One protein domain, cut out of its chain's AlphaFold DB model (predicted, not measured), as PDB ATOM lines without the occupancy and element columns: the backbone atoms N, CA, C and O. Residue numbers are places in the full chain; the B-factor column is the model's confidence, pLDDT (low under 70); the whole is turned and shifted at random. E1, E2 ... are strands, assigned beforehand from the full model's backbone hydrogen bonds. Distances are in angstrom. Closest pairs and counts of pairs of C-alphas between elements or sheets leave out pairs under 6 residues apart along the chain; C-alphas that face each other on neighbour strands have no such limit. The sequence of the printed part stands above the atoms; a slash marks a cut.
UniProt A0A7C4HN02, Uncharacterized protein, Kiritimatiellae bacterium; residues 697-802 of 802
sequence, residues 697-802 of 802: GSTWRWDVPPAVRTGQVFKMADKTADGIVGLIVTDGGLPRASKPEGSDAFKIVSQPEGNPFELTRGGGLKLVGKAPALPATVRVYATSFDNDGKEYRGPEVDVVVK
ATOM      1  N   GLY A 697       9.136 -20.119  56.339       92.94
ATOM      2  CA  GLY A 697       9.904 -21.370  56.270       92.94
ATOM      3  C   GLY A 697      11.407 -21.241  56.557       92.94
ATOM      4  O   GLY A 697      12.096 -22.259  56.617       92.94
ATOM      5  N   SER A 698      11.931 -20.027  56.767       94.88
ATOM      6  CA  SER A 698      13.349 -19.794  57.069       94.88
ATOM      7  C   SER A 698      13.631 -19.586  58.563       94.88
ATOM      8  O   SER A 698      12.731 -19.308  59.351       94.88
ATOM      9  N   THR A 699      14.903 -19.710  58.948       94.00
ATOM     10  CA  THR A 699      15.426 -19.391  60.282       94.00
ATOM     11  C   THR A 699      16.772 -18.671  60.187       94.00
ATOM     12  O   THR A 699      17.547 -18.869  59.245       94.00
ATOM     13  N   TRP A 700      17.076 -17.833  61.179       91.19
ATOM     14  CA  TRP A 700      18.359 -17.144  61.303       91.19
ATOM     15  C   TRP A 700      19.488 -18.063  61.770       91.19
ATOM     16  O   TRP A 700      20.653 -17.665  61.675       91.19
ATOM     17  N   ARG A 701      19.173 -19.288  62.217       89.81
ATOM     18  CA  ARG A 701      20.152 -20.314  62.604       89.81
ATOM     19  C   ARG A 701      21.169 -20.599  61.506       89.81
ATOM     20  O   ARG A 701      20.853 -20.603  60.319       89.81
ATOM     21  N   TRP A 702      22.407 -20.828  61.932       87.31
ATOM     22  CA  TRP A 702      23.534 -21.139  61.044       87.31
ATOM     23  C   TRP A 702      23.836 -22.629  61.000       87.31
ATOM     24  O   TRP A 702      24.354 -23.115  60.003       87.31
ATOM     25  N   ASP A 703      23.467 -23.328  62.071       87.19
ATOM     26  CA  ASP A 703      23.644 -24.761  62.277       87.19
ATOM     27  C   ASP A 703      22.500 -25.600  61.682       87.19
ATOM     28  O   ASP A 703      22.435 -26.812  61.880       87.19
ATOM     29  N   VAL A 704      21.586 -24.951  60.959       92.50
ATOM     30  CA  VAL A 704      20.503 -25.587  60.213       92.50
ATOM     31  C   VAL A 704      20.815 -25.434  58.728       92.50
ATOM     32  O   VAL A 704      20.915 -24.299  58.257       92.50
ATOM     33  N   PRO A 705      20.955 -26.533  57.968       95.88
ATOM     34  CA  PRO A 705      21.185 -26.442  56.534       95.88
ATOM     35  C   PRO A 705      20.044 -25.695  55.814       95.88
ATOM     36  O   PRO A 705      18.873 -25.973  56.098       95.88
ATOM     37  N   PRO A 706      20.342 -24.776  54.875       97.12
ATOM     38  CA  PRO A 706      19.343 -24.256  53.945       97.12
ATOM     39  C   PRO A 706      18.867 -25.382  53.026       97.12
ATOM     40  O   PRO A 706      19.670 -26.009  52.339       97.12
ATOM     41  N   ALA A 707      17.565 -25.625  52.960       97.56
ATOM     42  CA  ALA A 707      16.975 -26.616  52.069       97.56
ATOM     43  C   ALA A 707      16.324 -25.925  50.870       97.56
ATOM     44  O   ALA A 707      15.357 -25.185  51.034       97.56
ATOM     45  N   VAL A 708      16.831 -26.161  49.657       97.94
ATOM     46  CA  VAL A 708      16.188 -25.673  48.427       97.94
ATOM     47  C   VAL A 708      14.774 -26.256  48.337       97.94
ATOM     48  O   VAL A 708      14.594 -27.465  48.471       97.94
ATOM     49  N   ARG A 709      13.758 -25.411  48.112       96.44
ATOM     50  CA  ARG A 709      12.377 -25.889  47.949       96.44
ATOM     51  C   ARG A 709      12.267 -26.772  46.713       96.44
ATOM     52  O   ARG A 709      12.708 -26.380  45.631       96.44
ATOM     53  N   THR A 710      11.660 -27.942  46.863       96.69
ATOM     54  CA  THR A 710      11.409 -28.859  45.749       96.69
ATOM     55  C   THR A 710      10.322 -28.318  44.819       96.69
ATOM     56  O   THR A 710       9.472 -27.523  45.220       96.69
ATOM     57  N   GLY A 711      10.356 -28.734  43.550       96.94
ATOM     58  CA  GLY A 711       9.315 -28.389  42.575       96.94
ATOM     59  C   GLY A 711       9.350 -26.943  42.069       96.94
ATOM     60  O   GLY A 711       8.364 -26.482  41.497       96.94
ATOM     61  N   GLN A 712      10.458 -26.219  42.258       97.62
ATOM     62  CA  GLN A 712      10.619 -24.879  41.695       97.62
ATOM     63  C   GLN A 712      10.704 -24.941  40.167       97.62
ATOM     64  O   GLN A 712      11.518 -25.674  39.600       97.62
ATOM     65  N   VAL A 713       9.848 -24.155  39.515       98.00
ATOM     66  CA  VAL A 713       9.776 -24.041  38.059       98.00
ATOM     67  C   VAL A 713       9.933 -22.579  37.671       98.00
ATOM     68  O   VAL A 713       9.158 -21.732  38.116       98.00
ATOM     69  N   PHE A 714      10.899 -22.294  36.808       98.06
ATOM     70  CA  PHE A 714      11.122 -20.975  36.229       98.06
ATOM     71  C   PHE A 714      10.779 -20.993  34.747       98.06
ATOM     72  O   PHE A 714      10.976 -22.007  34.081       98.06
ATOM     73  N   LYS A 715      10.262 -19.887  34.220       97.62
ATOM     74  CA  LYS A 715       9.956 -19.770  32.794       97.62
ATOM     75  C   LYS A 715      11.041 -18.944  32.128       97.62
ATOM     76  O   LYS A 715      11.305 -17.825  32.555       97.62
ATOM     77  N   MET A 716      11.623 -19.449  31.044       96.88
ATOM     78  CA  MET A 716      12.606 -18.701  30.256       96.88
ATOM     79  C   MET A 716      12.020 -17.392  29.702       96.88
ATOM     80  O   MET A 716      12.740 -16.411  29.534       96.88
ATOM     81  N   ALA A 717      10.706 -17.360  29.464       95.50
ATOM     82  CA  ALA A 717       9.984 -16.162  29.040       95.50
ATOM     83  C   ALA A 717       9.973 -15.038  30.096       95.50
ATOM     84  O   ALA A 717       9.857 -13.875  29.724       95.50
ATOM     85  N   ASP A 718      10.149 -15.363  31.382       94.50
ATOM     86  CA  ASP A 718      10.171 -14.386  32.482       94.50
ATOM     87  C   ASP A 718      11.579 -13.788  32.695       94.50
ATOM     88  O   ASP A 718      11.824 -13.076  33.674       94.50
ATOM     89  N   LYS A 719      12.529 -14.087  31.794       96.25
ATOM     90  CA  LYS A 719      13.924 -13.664  31.917       96.25
ATOM     91  C   LYS A 719      14.053 -12.141  31.915       96.25
ATOM     92  O   LYS A 719      13.569 -11.456  31.016       96.25
ATOM     93  N   THR A 720      14.787 -11.612  32.886       96.44
ATOM     94  CA  THR A 720      15.085 -10.180  32.987       96.44
ATOM     95  C   THR A 720      16.103  -9.744  31.926       96.44
ATOM     96  O   THR A 720      16.790 -10.573  31.321       96.44
ATOM     97  N   ALA A 721      16.255  -8.432  31.723       94.25
ATOM     98  CA  ALA A 721      17.273  -7.880  30.820       94.25
ATOM     99  C   ALA A 721      18.698  -8.353  31.178       94.25
ATOM    100  O   ALA A 721      19.488  -8.663  30.291       94.25
ATOM    101  N   ASP A 722      18.980  -8.522  32.473       93.31
ATOM    102  CA  ASP A 722      20.266  -9.014  32.985       93.31
ATOM    103  C   ASP A 722      20.423 -10.539  32.891       93.31
ATOM    104  O   ASP A 722      21.405 -11.094  33.388       93.31
ATOM    105  N   GLY A 723      19.454 -11.232  32.289       96.62
ATOM    106  CA  GLY A 723      19.479 -12.672  32.073       96.62
ATOM    107  C   GLY A 723      18.942 -13.514  33.232       96.62
ATOM    108  O   GLY A 723      19.036 -14.737  33.155       96.62
ATOM    109  N   ILE A 724      18.386 -12.918  34.292       98.06
ATOM    110  CA  ILE A 724      17.865 -13.659  35.454       98.06
ATOM    111  C   ILE A 724      16.558 -14.348  35.068       98.06
ATOM    112  O   ILE A 724      15.613 -13.678  34.675       98.06
ATOM    113  N   VAL A 725      16.496 -15.666  35.218       97.44
ATOM    114  CA  VAL A 725      15.342 -16.513  34.877       97.44
ATOM    115  C   VAL A 725      14.501 -16.857  36.114       97.44
ATOM    116  O   VAL A 725      13.301 -17.082  36.004       97.44
ATOM    117  N   GLY A 726      15.101 -16.878  37.307       98.06
ATOM    118  CA  GLY A 726      14.394 -17.180  38.553       98.06
ATOM    119  C   GLY A 726      15.222 -16.898  39.803       98.06
ATOM    120  O   GLY A 726      16.402 -16.567  39.716       98.06
ATOM    121  N   LEU A 727      14.597 -17.034  40.972       98.31
ATOM    122  CA  LEU A 727      15.249 -16.962  42.282       98.31
ATOM    123  C   LEU A 727      14.998 -18.278  43.014       98.31
ATOM    124  O   LEU A 727      13.846 -18.647  43.234       98.31
ATOM    125  N   ILE A 728      16.073 -18.965  43.390       98.19
ATOM    126  CA  ILE A 728      16.015 -20.232  44.114       98.19
ATOM    127  C   ILE A 728      15.707 -19.949  45.582       98.19
ATOM    128  O   ILE A 728      16.505 -19.363  46.308       98.19
ATOM    129  N   VAL A 729      14.530 -20.382  46.023       97.06
ATOM    130  CA  VAL A 729      14.052 -20.193  47.393       97.06
ATOM    131  C   VAL A 729      14.457 -21.372  48.276       97.06
ATOM    132  O   VAL A 729      14.380 -22.532  47.857       97.06
ATOM    133  N   THR A 730      14.851 -21.071  49.515       96.94
ATOM    134  CA  THR A 730      15.243 -22.055  50.532       96.94
ATOM    135  C   THR A 730      14.384 -21.956  51.795       96.94
ATOM    136  O   THR A 730      14.047 -20.859  52.244       96.94
ATOM    137  N   ASP A 731      14.097 -23.100  52.409       95.94
ATOM    138  CA  ASP A 731      13.621 -23.229  53.790       95.94
ATOM    139  C   ASP A 731      14.793 -23.575  54.726       95.94
ATOM    140  O   ASP A 731      15.922 -23.774  54.274       95.94
ATOM    141  N   GLY A 732      14.557 -23.637  56.037       95.19
ATOM    142  CA  GLY A 732      15.612 -23.909  57.017       95.19
ATOM    143  C   GLY A 732      16.521 -22.699  57.237       95.19
ATOM    144  O   GLY A 732      16.052 -21.559  57.217       95.19
ATOM    145  N   GLY A 733      17.811 -22.924  57.498       94.44
ATOM    146  CA  GLY A 733      18.758 -21.820  57.675       94.44
ATOM    147  C   GLY A 733      18.768 -20.923  56.444       94.44
ATOM    148  O   GLY A 733      18.659 -21.404  55.320       94.44
ATOM    149  N   LEU A 734      18.877 -19.608  56.614       94.88
ATOM    150  CA  LEU A 734      19.141 -18.752  55.457       94.88
ATOM    151  C   LEU A 734      20.524 -19.111  54.858       94.88
ATOM    152  O   LEU A 734      21.417 -19.520  55.609       94.88
ATOM    153  N   PRO A 735      20.751 -18.947  53.544       96.00
ATOM    154  CA  PRO A 735      22.058 -19.206  52.942       96.00
ATOM    155  C   PRO A 735      23.138 -18.226  53.424       96.00
ATOM    156  O   PRO A 735      22.859 -17.058  53.728       96.00
ATOM    157  N   ARG A 736      24.377 -18.710  53.515       93.88
ATOM    158  CA  ARG A 736      25.580 -17.953  53.900       93.88
ATOM    159  C   ARG A 736      26.774 -18.527  53.130       93.88
ATOM    160  O   ARG A 736      26.879 -19.741  52.990       93.88
ATOM    161  N   ALA A 737      27.649 -17.662  52.633       93.56
ATOM    162  CA  ALA A 737      28.916 -18.031  52.008       93.56
ATOM    163  C   ALA A 737      30.016 -18.184  53.073       93.56
ATOM    164  O   ALA A 737      29.886 -17.685  54.193       93.56
ATOM    165  N   SER A 738      31.120 -18.846  52.733       90.19
ATOM    166  CA  SER A 738      32.246 -19.035  53.667       90.19
ATOM    167  C   SER A 738      32.949 -17.727  54.046       90.19
ATOM    168  O   SER A 738      33.649 -17.672  55.053       90.19
ATOM    169  N   LYS A 739      32.772 -16.670  53.246       88.12
ATOM    170  CA  LYS A 739      33.260 -15.299  53.462       88.12
ATOM    171  C   LYS A 739      32.443 -14.310  52.615       88.12
ATOM    172  O   LYS A 739      31.782 -14.757  51.675       88.12
ATOM    173  N   PRO A 740      32.491 -12.990  52.874       83.06
ATOM    174  CA  PRO A 740      31.704 -11.983  52.142       83.06
ATOM    175  C   PRO A 740      31.902 -12.027  50.629       83.06
ATOM    176  O   PRO A 740      30.950 -11.926  49.856       83.06
ATOM    177  N   GLU A 741      33.143 -12.227  50.195       81.88
ATOM    178  CA  GLU A 741      33.529 -12.299  48.787       81.88
ATOM    179  C   GLU A 741      33.236 -13.677  48.170       81.88
ATOM    180  O   GLU A 741      33.423 -13.865  46.970       81.88
ATOM    181  N   GLY A 742      32.778 -14.645  48.969       85.38
ATOM    182  CA  GLY A 742      32.449 -15.994  48.530       85.38
ATOM    183  C   GLY A 742      31.204 -16.048  47.640       85.38
ATOM    184  O   GLY A 742      30.295 -15.213  47.723       85.38
ATOM    185  N   SER A 743      31.173 -17.069  46.787       88.38
ATOM    186  CA  SER A 743      30.050 -17.425  45.908       88.38
ATOM    187  C   SER A 743      29.549 -18.849  46.174       88.38
ATOM    188  O   SER A 743      28.858 -19.432  45.349       88.38
ATOM    189  N   ASP A 744      29.937 -19.440  47.302       92.38
ATOM    190  CA  ASP A 744      29.702 -20.843  47.642       92.38
ATOM    191  C   ASP A 744      28.389 -21.099  48.387       92.38
ATOM    192  O   ASP A 744      28.060 -22.261  48.599       92.38
ATOM    193  N   ALA A 745      27.617 -20.048  48.701       96.31
ATOM    194  CA  ALA A 745      26.293 -20.140  49.328       96.31
ATOM    195  C   ALA A 745      25.270 -20.935  48.501       96.31
ATOM    196  O   ALA A 745      24.335 -21.507  49.059       96.31
ATOM    197  N   PHE A 746      25.438 -20.956  47.179       98.06
ATOM    198  CA  PHE A 746      24.645 -21.739  46.241       98.06
ATOM    199  C   PHE A 746      25.561 -22.348  45.190       98.06
ATOM    200  O   PHE A 746      26.463 -21.681  44.685       98.06
ATOM    201  N   LYS A 747      25.320 -23.607  44.827       97.88
ATOM    202  CA  LYS A 747      26.151 -24.323  43.856       97.88
ATOM    203  C   LYS A 747      25.296 -25.139  42.901       97.88
ATOM    204  O   LYS A 747      24.363 -25.823  43.321       97.88
ATOM    205  N   ILE A 748      25.650 -25.072  41.619       98.38
ATOM    206  CA  ILE A 748      25.131 -25.964  40.580       98.38
ATOM    207  C   ILE A 748      25.925 -27.268  40.651       98.38
ATOM    208  O   ILE A 748      27.151 -27.258  40.585       98.38
ATOM    209  N   VAL A 749      25.216 -28.382  40.789       98.19
ATOM    210  CA  VAL A 749      25.773 -29.741  40.759       98.19
ATOM    211  C   VAL A 749      25.805 -30.258  39.329       98.19
ATOM    212  O   VAL A 749      26.805 -30.807  38.879       98.19
ATOM    213  N   SER A 750      24.702 -30.072  38.605       98.44
ATOM    214  CA  SER A 750      24.588 -30.424  37.196       98.44
ATOM    215  C   SER A 750      23.618 -29.486  36.486       98.44
ATOM    216  O   SER A 750      22.686 -28.944  37.083       98.44
ATOM    217  N   GLN A 751      23.862 -29.266  35.201       98.12
ATOM    218  CA  GLN A 751      23.048 -28.440  34.316       98.12
ATOM    219  C   GLN A 751      23.223 -28.925  32.866       98.12
ATOM    220  O   GLN A 751      24.072 -29.791  32.634       98.12
ATOM    221  N   PRO A 752      22.442 -28.420  31.890       97.94
ATOM    222  CA  PRO A 752      22.602 -28.812  30.493       97.94
ATOM    223  C   PRO A 752      24.010 -28.549  29.946       97.94
ATOM    224  O   PRO A 752      24.748 -27.700  30.451       97.94
ATOM    225  N   GLU A 753      24.352 -29.257  28.869       96.00
ATOM    226  CA  GLU A 753      25.623 -29.081  28.167       96.00
ATOM    227  C   GLU A 753      25.834 -27.620  27.734       96.00
ATOM    228  O   GLU A 753      24.894 -26.916  27.354       96.00
ATOM    229  N   GLY A 754      27.084 -27.156  27.812       95.25
ATOM    230  CA  GLY A 754      27.453 -25.770  27.524       95.25
ATOM    231  C   GLY A 754      27.323 -24.815  28.714       95.25
ATOM    232  O   GLY A 754      27.520 -23.620  28.522       95.25
ATOM    233  N   ASN A 755      27.015 -25.330  29.915       96.75
ATOM    234  CA  ASN A 755      26.892 -24.573  31.170       96.75
ATOM    235  C   ASN A 755      26.105 -23.263  31.001       96.75
ATOM    236  O   ASN A 755      26.627 -22.179  31.268       96.75
ATOM    237  N   PRO A 756      24.859 -23.334  30.504       97.44
ATOM    238  CA  PRO A 756      24.129 -22.142  30.096       97.44
ATOM    239  C   PRO A 756      23.722 -21.247  31.272       97.44
ATOM    240  O   PRO A 756      23.371 -20.086  31.042       97.44
ATOM    241  N   PHE A 757      23.761 -21.763  32.506       98.19
ATOM    242  CA  PHE A 757      23.334 -21.062  33.705       98.19
ATOM    243  C   PHE A 757      24.464 -20.819  34.712       98.19
ATOM    244  O   PHE A 757      25.351 -21.648  34.922       98.19
ATOM    245  N   GLU A 758      24.336 -19.697  35.413       97.81
ATOM    246  CA  GLU A 758      25.089 -19.330  36.611       97.81
ATOM    247  C   GLU A 758      24.129 -18.990  37.757       97.81
ATOM    248  O   GLU A 758      22.956 -18.670  37.538       97.81
ATOM    249  N   LEU A 759      24.637 -19.045  38.990       97.94
ATOM    250  CA  LEU A 759      23.923 -18.589  40.180       97.94
ATOM    251  C   LEU A 759      24.555 -17.299  40.696       97.94
ATOM    252  O   LEU A 759      25.772 -17.222  40.864       97.94
ATOM    253  N   THR A 760      23.726 -16.301  40.997       97.00
ATOM    254  CA  THR A 760      24.162 -15.173  41.824       97.00
ATOM    255  C   THR A 760      24.418 -15.642  43.257       97.00
ATOM    256  O   THR A 760      23.989 -16.726  43.667       97.00
ATOM    257  N   ARG A 761      25.084 -14.805  44.061       95.69
ATOM    258  CA  ARG A 761      25.418 -15.112  45.462       95.69
ATOM    259  C   ARG A 761      24.191 -15.519  46.294       95.69
ATOM    260  O   ARG A 761      24.294 -16.383  47.156       95.69
ATOM    261  N   GLY A 762      23.052 -14.886  46.048       96.56
ATOM    262  CA  GLY A 762      21.763 -15.083  46.702       96.56
ATOM    263  C   GLY A 762      20.843 -16.087  46.012       96.56
ATOM    264  O   GLY A 762      19.673 -16.158  46.380       96.56
ATOM    265  N   GLY A 763      21.337 -16.843  45.025       97.44
ATOM    266  CA  GLY A 763      20.578 -17.911  44.369       97.44
ATOM    267  C   GLY A 763      19.718 -17.456  43.186       97.44
ATOM    268  O   GLY A 763      18.777 -18.157  42.813       97.44
ATOM    269  N   GLY A 764      19.998 -16.299  42.583       98.19
ATOM    270  CA  GLY A 764      19.392 -15.911  41.309       98.19
ATOM    271  C   GLY A 764      19.933 -16.775  40.170       98.19
ATOM    272  O   GLY A 764      21.132 -16.763  39.916       98.19
ATOM    273  N   LEU A 765      19.072 -17.512  39.469       98.38
ATOM    274  CA  LEU A 765      19.466 -18.316  38.311       98.38
ATOM    275  C   LEU A 765      19.537 -17.424  37.072       98.38
ATOM    276  O   LEU A 765      18.515 -16.890  36.640       98.38
ATOM    277  N   LYS A 766      20.726 -17.267  36.494       98.12
ATOM    278  CA  LYS A 766      20.996 -16.389  35.352       98.12
ATOM    279  C   LYS A 766      21.420 -17.196  34.133       98.12
ATOM    280  O   LYS A 766      22.287 -18.053  34.234       98.12
ATOM    281  N   LEU A 767      20.839 -16.900  32.974       97.69
ATOM    282  CA  LEU A 767      21.299 -17.411  31.687       97.69
ATOM    283  C   LEU A 767      22.501 -16.581  31.214       97.69
ATOM    284  O   LEU A 767      22.348 -15.393  30.924       97.69
ATOM    285  N   VAL A 768      23.670 -17.210  31.111       96.75
ATOM    286  CA  VAL A 768      24.931 -16.576  30.674       96.75
ATOM    287  C   VAL A 768      25.459 -17.125  29.351       96.75
ATOM    288  O   VAL A 768      26.277 -16.482  28.698       96.75
ATOM    289  N   GLY A 769      24.971 -18.295  28.935       91.69
ATOM    290  CA  GLY A 769      25.341 -18.938  27.680       91.69
ATOM    291  C   GLY A 769      24.199 -18.993  26.668       91.69
ATOM    292  O   GLY A 769      23.175 -18.310  26.774       91.69
ATOM    293  N   LYS A 770      24.368 -19.861  25.667       95.00
ATOM    294  CA  LYS A 770      23.303 -20.198  24.718       95.00
ATOM    295  C   LYS A 770      22.153 -20.869  25.472       95.00
ATOM    296  O   LYS A 770      22.387 -21.791  26.246       95.00
ATOM    297  N   ALA A 771      20.919 -20.434  25.225       95.94
ATOM    298  CA  ALA A 771      19.747 -21.064  25.829       95.94
ATOM    299  C   ALA A 771      19.713 -22.577  25.509       95.94
ATOM    300  O   ALA A 771      19.881 -22.941  24.338       95.94
ATOM    301  N   PRO A 772      19.518 -23.453  26.514       96.50
ATOM    302  CA  PRO A 772      19.424 -24.891  26.292       96.50
ATOM    303  C   PRO A 772      18.077 -25.271  25.667       96.50
ATOM    304  O   PRO A 772      17.153 -24.457  25.598       96.50
ATOM    305  N   ALA A 773      17.940 -26.535  25.257       96.69
ATOM    306  CA  ALA A 773      16.629 -27.106  24.968       96.69
ATOM    307  C   ALA A 773      15.774 -27.136  26.249       96.69
ATOM    308  O   ALA A 773      16.280 -27.460  27.324       96.69
ATOM    309  N   LEU A 774      14.490 -26.789  26.126       97.31
ATOM    310  CA  LEU A 774      13.546 -26.726  27.242       97.31
ATOM    311  C   LEU A 774      12.551 -27.904  27.178       97.31
ATOM    312  O   LEU A 774      12.163 -28.300  26.076       97.31
ATOM    313  N   PRO A 775      12.112 -28.460  28.325       97.44
ATOM    314  CA  PRO A 775      12.498 -28.068  29.679       97.44
ATOM    315  C   PRO A 775      13.936 -28.490  30.018       97.44
ATOM    316  O   PRO A 775      14.364 -29.596  29.700       97.44
ATOM    317  N   ALA A 776      14.666 -27.605  30.691       97.44
ATOM    318  CA  ALA A 776      16.005 -27.863  31.204       97.44
ATOM    319  C   ALA A 776      15.955 -28.082  32.718       97.44
ATOM    320  O   ALA A 776      15.231 -27.383  33.424       97.44
ATOM    321  N   THR A 777      16.764 -29.008  33.226       98.25
ATOM    322  CA  THR A 777      16.904 -29.244  34.667       98.25
ATOM    323  C   THR A 777      18.266 -28.754  35.139       98.25
ATOM    324  O   THR A 777      19.290 -29.089  34.546       98.25
ATOM    325  N   VAL A 778      18.269 -27.976  36.219       98.44
ATOM    326  CA  VAL A 778      19.470 -27.528  36.926       98.44
ATOM    327  C   VAL A 778      19.411 -28.102  38.335       98.44
ATOM    328  O   VAL A 778      18.512 -27.765  39.105       98.44
ATOM    329  N   ARG A 779      20.354 -28.977  38.682       98.62
ATOM    330  CA  ARG A 779      20.479 -29.518  40.036       98.62
ATOM    331  C   ARG A 779      21.326 -28.582  40.874       98.62
ATOM    332  O   ARG A 779      22.454 -28.270  40.497       98.62
ATOM    333  N   VAL A 780      20.805 -28.159  42.017       98.56
ATOM    334  CA  VAL A 780      21.456 -27.178  42.890       98.56
ATOM    335  C   VAL A 780      21.441 -27.614  44.346       98.56
ATOM    336  O   VAL A 780      20.622 -28.435  44.749       98.56
ATOM    337  N   TYR A 781      22.292 -27.003  45.159       98.38
ATOM    338  CA  TYR A 781      22.140 -26.986  46.611       98.38
ATOM    339  C   TYR A 781      22.512 -25.610  47.166       98.38
ATOM    340  O   TYR A 781      23.140 -24.798  46.480       98.38
ATOM    341  N   ALA A 782      22.133 -25.369  48.418       98.25
ATOM    342  CA  ALA A 782      22.520 -24.188  49.177       98.25
ATOM    343  C   ALA A 782      23.353 -24.583  50.404       98.25
ATOM    344  O   ALA A 782      23.266 -25.717  50.889       98.25
ATOM    345  N   THR A 783      24.137 -23.645  50.928       97.19
ATOM    346  CA  THR A 783      24.951 -23.832  52.133       97.19
ATOM    347  C   THR A 783      24.762 -22.694  53.121       97.19
ATOM    348  O   THR A 783      24.450 -21.556  52.764       97.19
ATOM    349  N   SER A 784      24.992 -23.011  54.386       94.25
ATOM    350  CA  SER A 784      25.311 -22.038  55.424       94.25
ATOM    351  C   SER A 784      26.627 -22.452  56.081       94.25
ATOM    352  O   SER A 784      27.021 -23.613  56.004       94.25
ATOM    353  N   PHE A 785      27.302 -21.512  56.731       90.88
ATOM    354  CA  PHE A 785      28.504 -21.773  57.520       90.88
ATOM    355  C   PHE A 785      28.285 -21.257  58.940       90.88
ATOM    356  O   PHE A 785      27.590 -20.252  59.121       90.88
ATOM    357  N   ASP A 786      28.862 -21.900  59.952       86.75
ATOM    358  CA  ASP A 786      28.873 -21.364  61.319       86.75
ATOM    359  C   ASP A 786      30.098 -20.465  61.588       86.75
ATOM    360  O   ASP A 786      30.787 -20.025  60.661       86.75
ATOM    361  N   ASN A 787      30.334 -20.114  62.856       77.62
ATOM    362  CA  ASN A 787      31.483 -19.290  63.254       77.62
ATOM    363  C   ASN A 787      32.826 -19.992  63.042       77.62
ATOM    364  O   ASN A 787      33.828 -19.316  62.837       77.62
ATOM    365  N   ASP A 788      32.836 -21.322  63.092       83.38
ATOM    366  CA  ASP A 788      34.048 -22.131  62.996       83.38
ATOM    367  C   ASP A 788      34.355 -22.491  61.531       83.38
ATOM    368  O   ASP A 788      35.264 -23.266  61.240       83.38
ATOM    369  N   GLY A 789      33.583 -21.929  60.591       84.50
ATOM    370  CA  GLY A 789      33.690 -22.213  59.165       84.50
ATOM    371  C   GLY A 789      33.163 -23.595  58.785       84.50
ATOM    372  O   GLY A 789      33.405 -24.045  57.664       84.50
ATOM    373  N   LYS A 790      32.434 -24.280  59.675       92.19
ATOM    374  CA  LYS A 790      31.834 -25.576  59.364       92.19
ATOM    375  C   LYS A 790      30.690 -25.391  58.376       92.19
ATOM    376  O   LYS A 790      29.778 -24.599  58.604       92.19
ATOM    377  N   GLU A 791      30.732 -26.160  57.294       94.94
ATOM    378  CA  GLU A 791      29.698 -26.167  56.261       94.94
ATOM    379  C   GLU A 791      28.456 -26.948  56.720       94.94
ATOM    380  O   GLU A 791      28.532 -28.095  57.164       94.94
ATOM    381  N   TYR A 792      27.292 -26.330  56.538       96.38
ATOM    382  CA  TYR A 792      25.970 -26.925  56.683       96.38
ATOM    383  C   TYR A 792      25.307 -26.943  55.310       96.38
ATOM    384  O   TYR A 792      24.689 -25.967  54.875       96.38
ATOM    385  N   ARG A 793      25.484 -28.061  54.608       97.50
ATOM    386  CA  ARG A 793      25.036 -28.253  53.229       97.50
ATOM    387  C   ARG A 793      23.613 -28.808  53.177       97.50
ATOM    388  O   ARG A 793      23.317 -29.814  53.818       97.50
ATOM    389  N   GLY A 794      22.743 -28.155  52.410       97.62
ATOM    390  CA  GLY A 794      21.400 -28.646  52.111       97.62
ATOM    391  C   GLY A 794      21.378 -29.825  51.134       97.62
ATOM    392  O   GLY A 794      22.394 -30.121  50.500       97.62
ATOM    393  N   PRO A 795      20.220 -30.484  50.962       97.62
ATOM    394  CA  PRO A 795      20.051 -31.505  49.933       97.62
ATOM    395  C   PRO A 795      20.200 -30.916  48.524       97.62
ATOM    396  O   PRO A 795      19.898 -29.745  48.284       97.62
ATOM    397  N   GLU A 796      20.628 -31.759  47.585       98.31
ATOM    398  CA  GLU A 796      20.603 -31.439  46.160       98.31
ATOM    399  C   GLU A 796      19.170 -31.539  45.633       98.31
ATOM    400  O   GLU A 796      18.473 -32.525  45.881       98.31
ATOM    401  N   VAL A 797      18.723 -30.514  44.915       98.38
ATOM    402  CA  VAL A 797      17.348 -30.392  44.431       98.38
ATOM    403  C   VAL A 797      17.356 -29.959  42.975       98.38
ATOM    404  O   VAL A 797      18.093 -29.055  42.580       98.38
ATOM    405  N   ASP A 798      16.510 -30.608  42.183       98.44
ATOM    406  CA  ASP A 798      16.291 -30.262  40.786       98.44
ATOM    407  C   ASP A 798      15.361 -29.044  40.681       98.44
ATOM    408  O   ASP A 798      14.255 -29.021  41.232       98.44
ATOM    409  N   VAL A 799      15.815 -28.035  39.943       97.81
ATOM    410  CA  VAL A 799      15.048 -26.854  39.542       97.81
ATOM    411  C   VAL A 799      14.804 -26.934  38.043       97.81
ATOM    412  O   VAL A 799      15.726 -27.191  37.267       97.81
ATOM    413  N   VAL A 800      13.559 -26.721  37.623       98.38
ATOM    414  CA  VAL A 800      13.165 -26.870  36.217       98.38
ATOM    415  C   VAL A 800      13.022 -25.502  35.563       98.38
ATOM    416  O   VAL A 800      12.299 -24.645  36.060       98.38
ATOM    417  N   VAL A 801      13.660 -25.311  34.414       98.12
ATOM    418  CA  VAL A 801      13.463 -24.153  33.537       98.12
ATOM    419  C   VAL A 801      12.620 -24.591  32.344       98.12
ATOM    420  O   VAL A 801      12.981 -25.542  31.653       98.12
ATOM    421  N   LYS A 802      11.485 -23.930  32.123       97.19
ATOM    422  CA  LYS A 802      10.525 -24.224  31.051       97.19
ATOM    423  C   LYS A 802      10.490 -23.157  29.977       97.19
ATOM    424  O   LYS A 802      10.692 -21.965  30.307       97.19
TER     425      LYS A 802
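This is residues 697 to 802 of the 802 residues of an uncharacterized protein of Kiritimatiellae bacterium (UniProt A0A7C4HN02). With little regular structure, this elongated body is built along the long strand E7, with E9, E4 and E8 staggered beside it in a strongly twisted branched sheet; the small antiparallel sheet E2, E6, E5 lies over the E4 and E9 part, and the pair E1 and E3 beside E7's other half. The printed part has 106 residues, of which 41 are in nine named strands, E1 to E9 in that order along the chain, with no named helix; the class is all strand, and the whole is compact, with a radius of gyration of the C-alphas of 13.7 A and spans of 41 by 27 by 23 A.

E1, residues 706 to 708, is antiparallel to E3, residues 730 to 733; N 707 and O 731 are 2.8 A apart. E2, residues 724 to 727, runs on into E3 at 46 degrees and is antiparallel to E6, residues 764 to 767, with N 725 and O 765 at 2.8 A. E5, residues 757 to 759, and E6 form a hairpin, with N 758 and O 766 at 2.9 A. E7, residues 776 to 785, has antiparallel E4, residues 746 to 750, on one side, N 747 and O 781 at 3.0 A, and antiparallel E9, residues 797 to 801, on the other side, N 778 and O 799 at 2.9 A. E8, residues 791 to 793, forms a hairpin with E7, N 784 and O 792 at 3.0 A.

E1 begins at C-alpha 706 (19.343, -24.256, 53.945). E7 measures 29.8 A; E9, 13.1 A, ends at C-alpha 801 (13.463, -24.153, 33.537).

The printed part has no cut. The links E1 to E2 and E3 to E4 are long. No printed residue is under 70 in pLDDT.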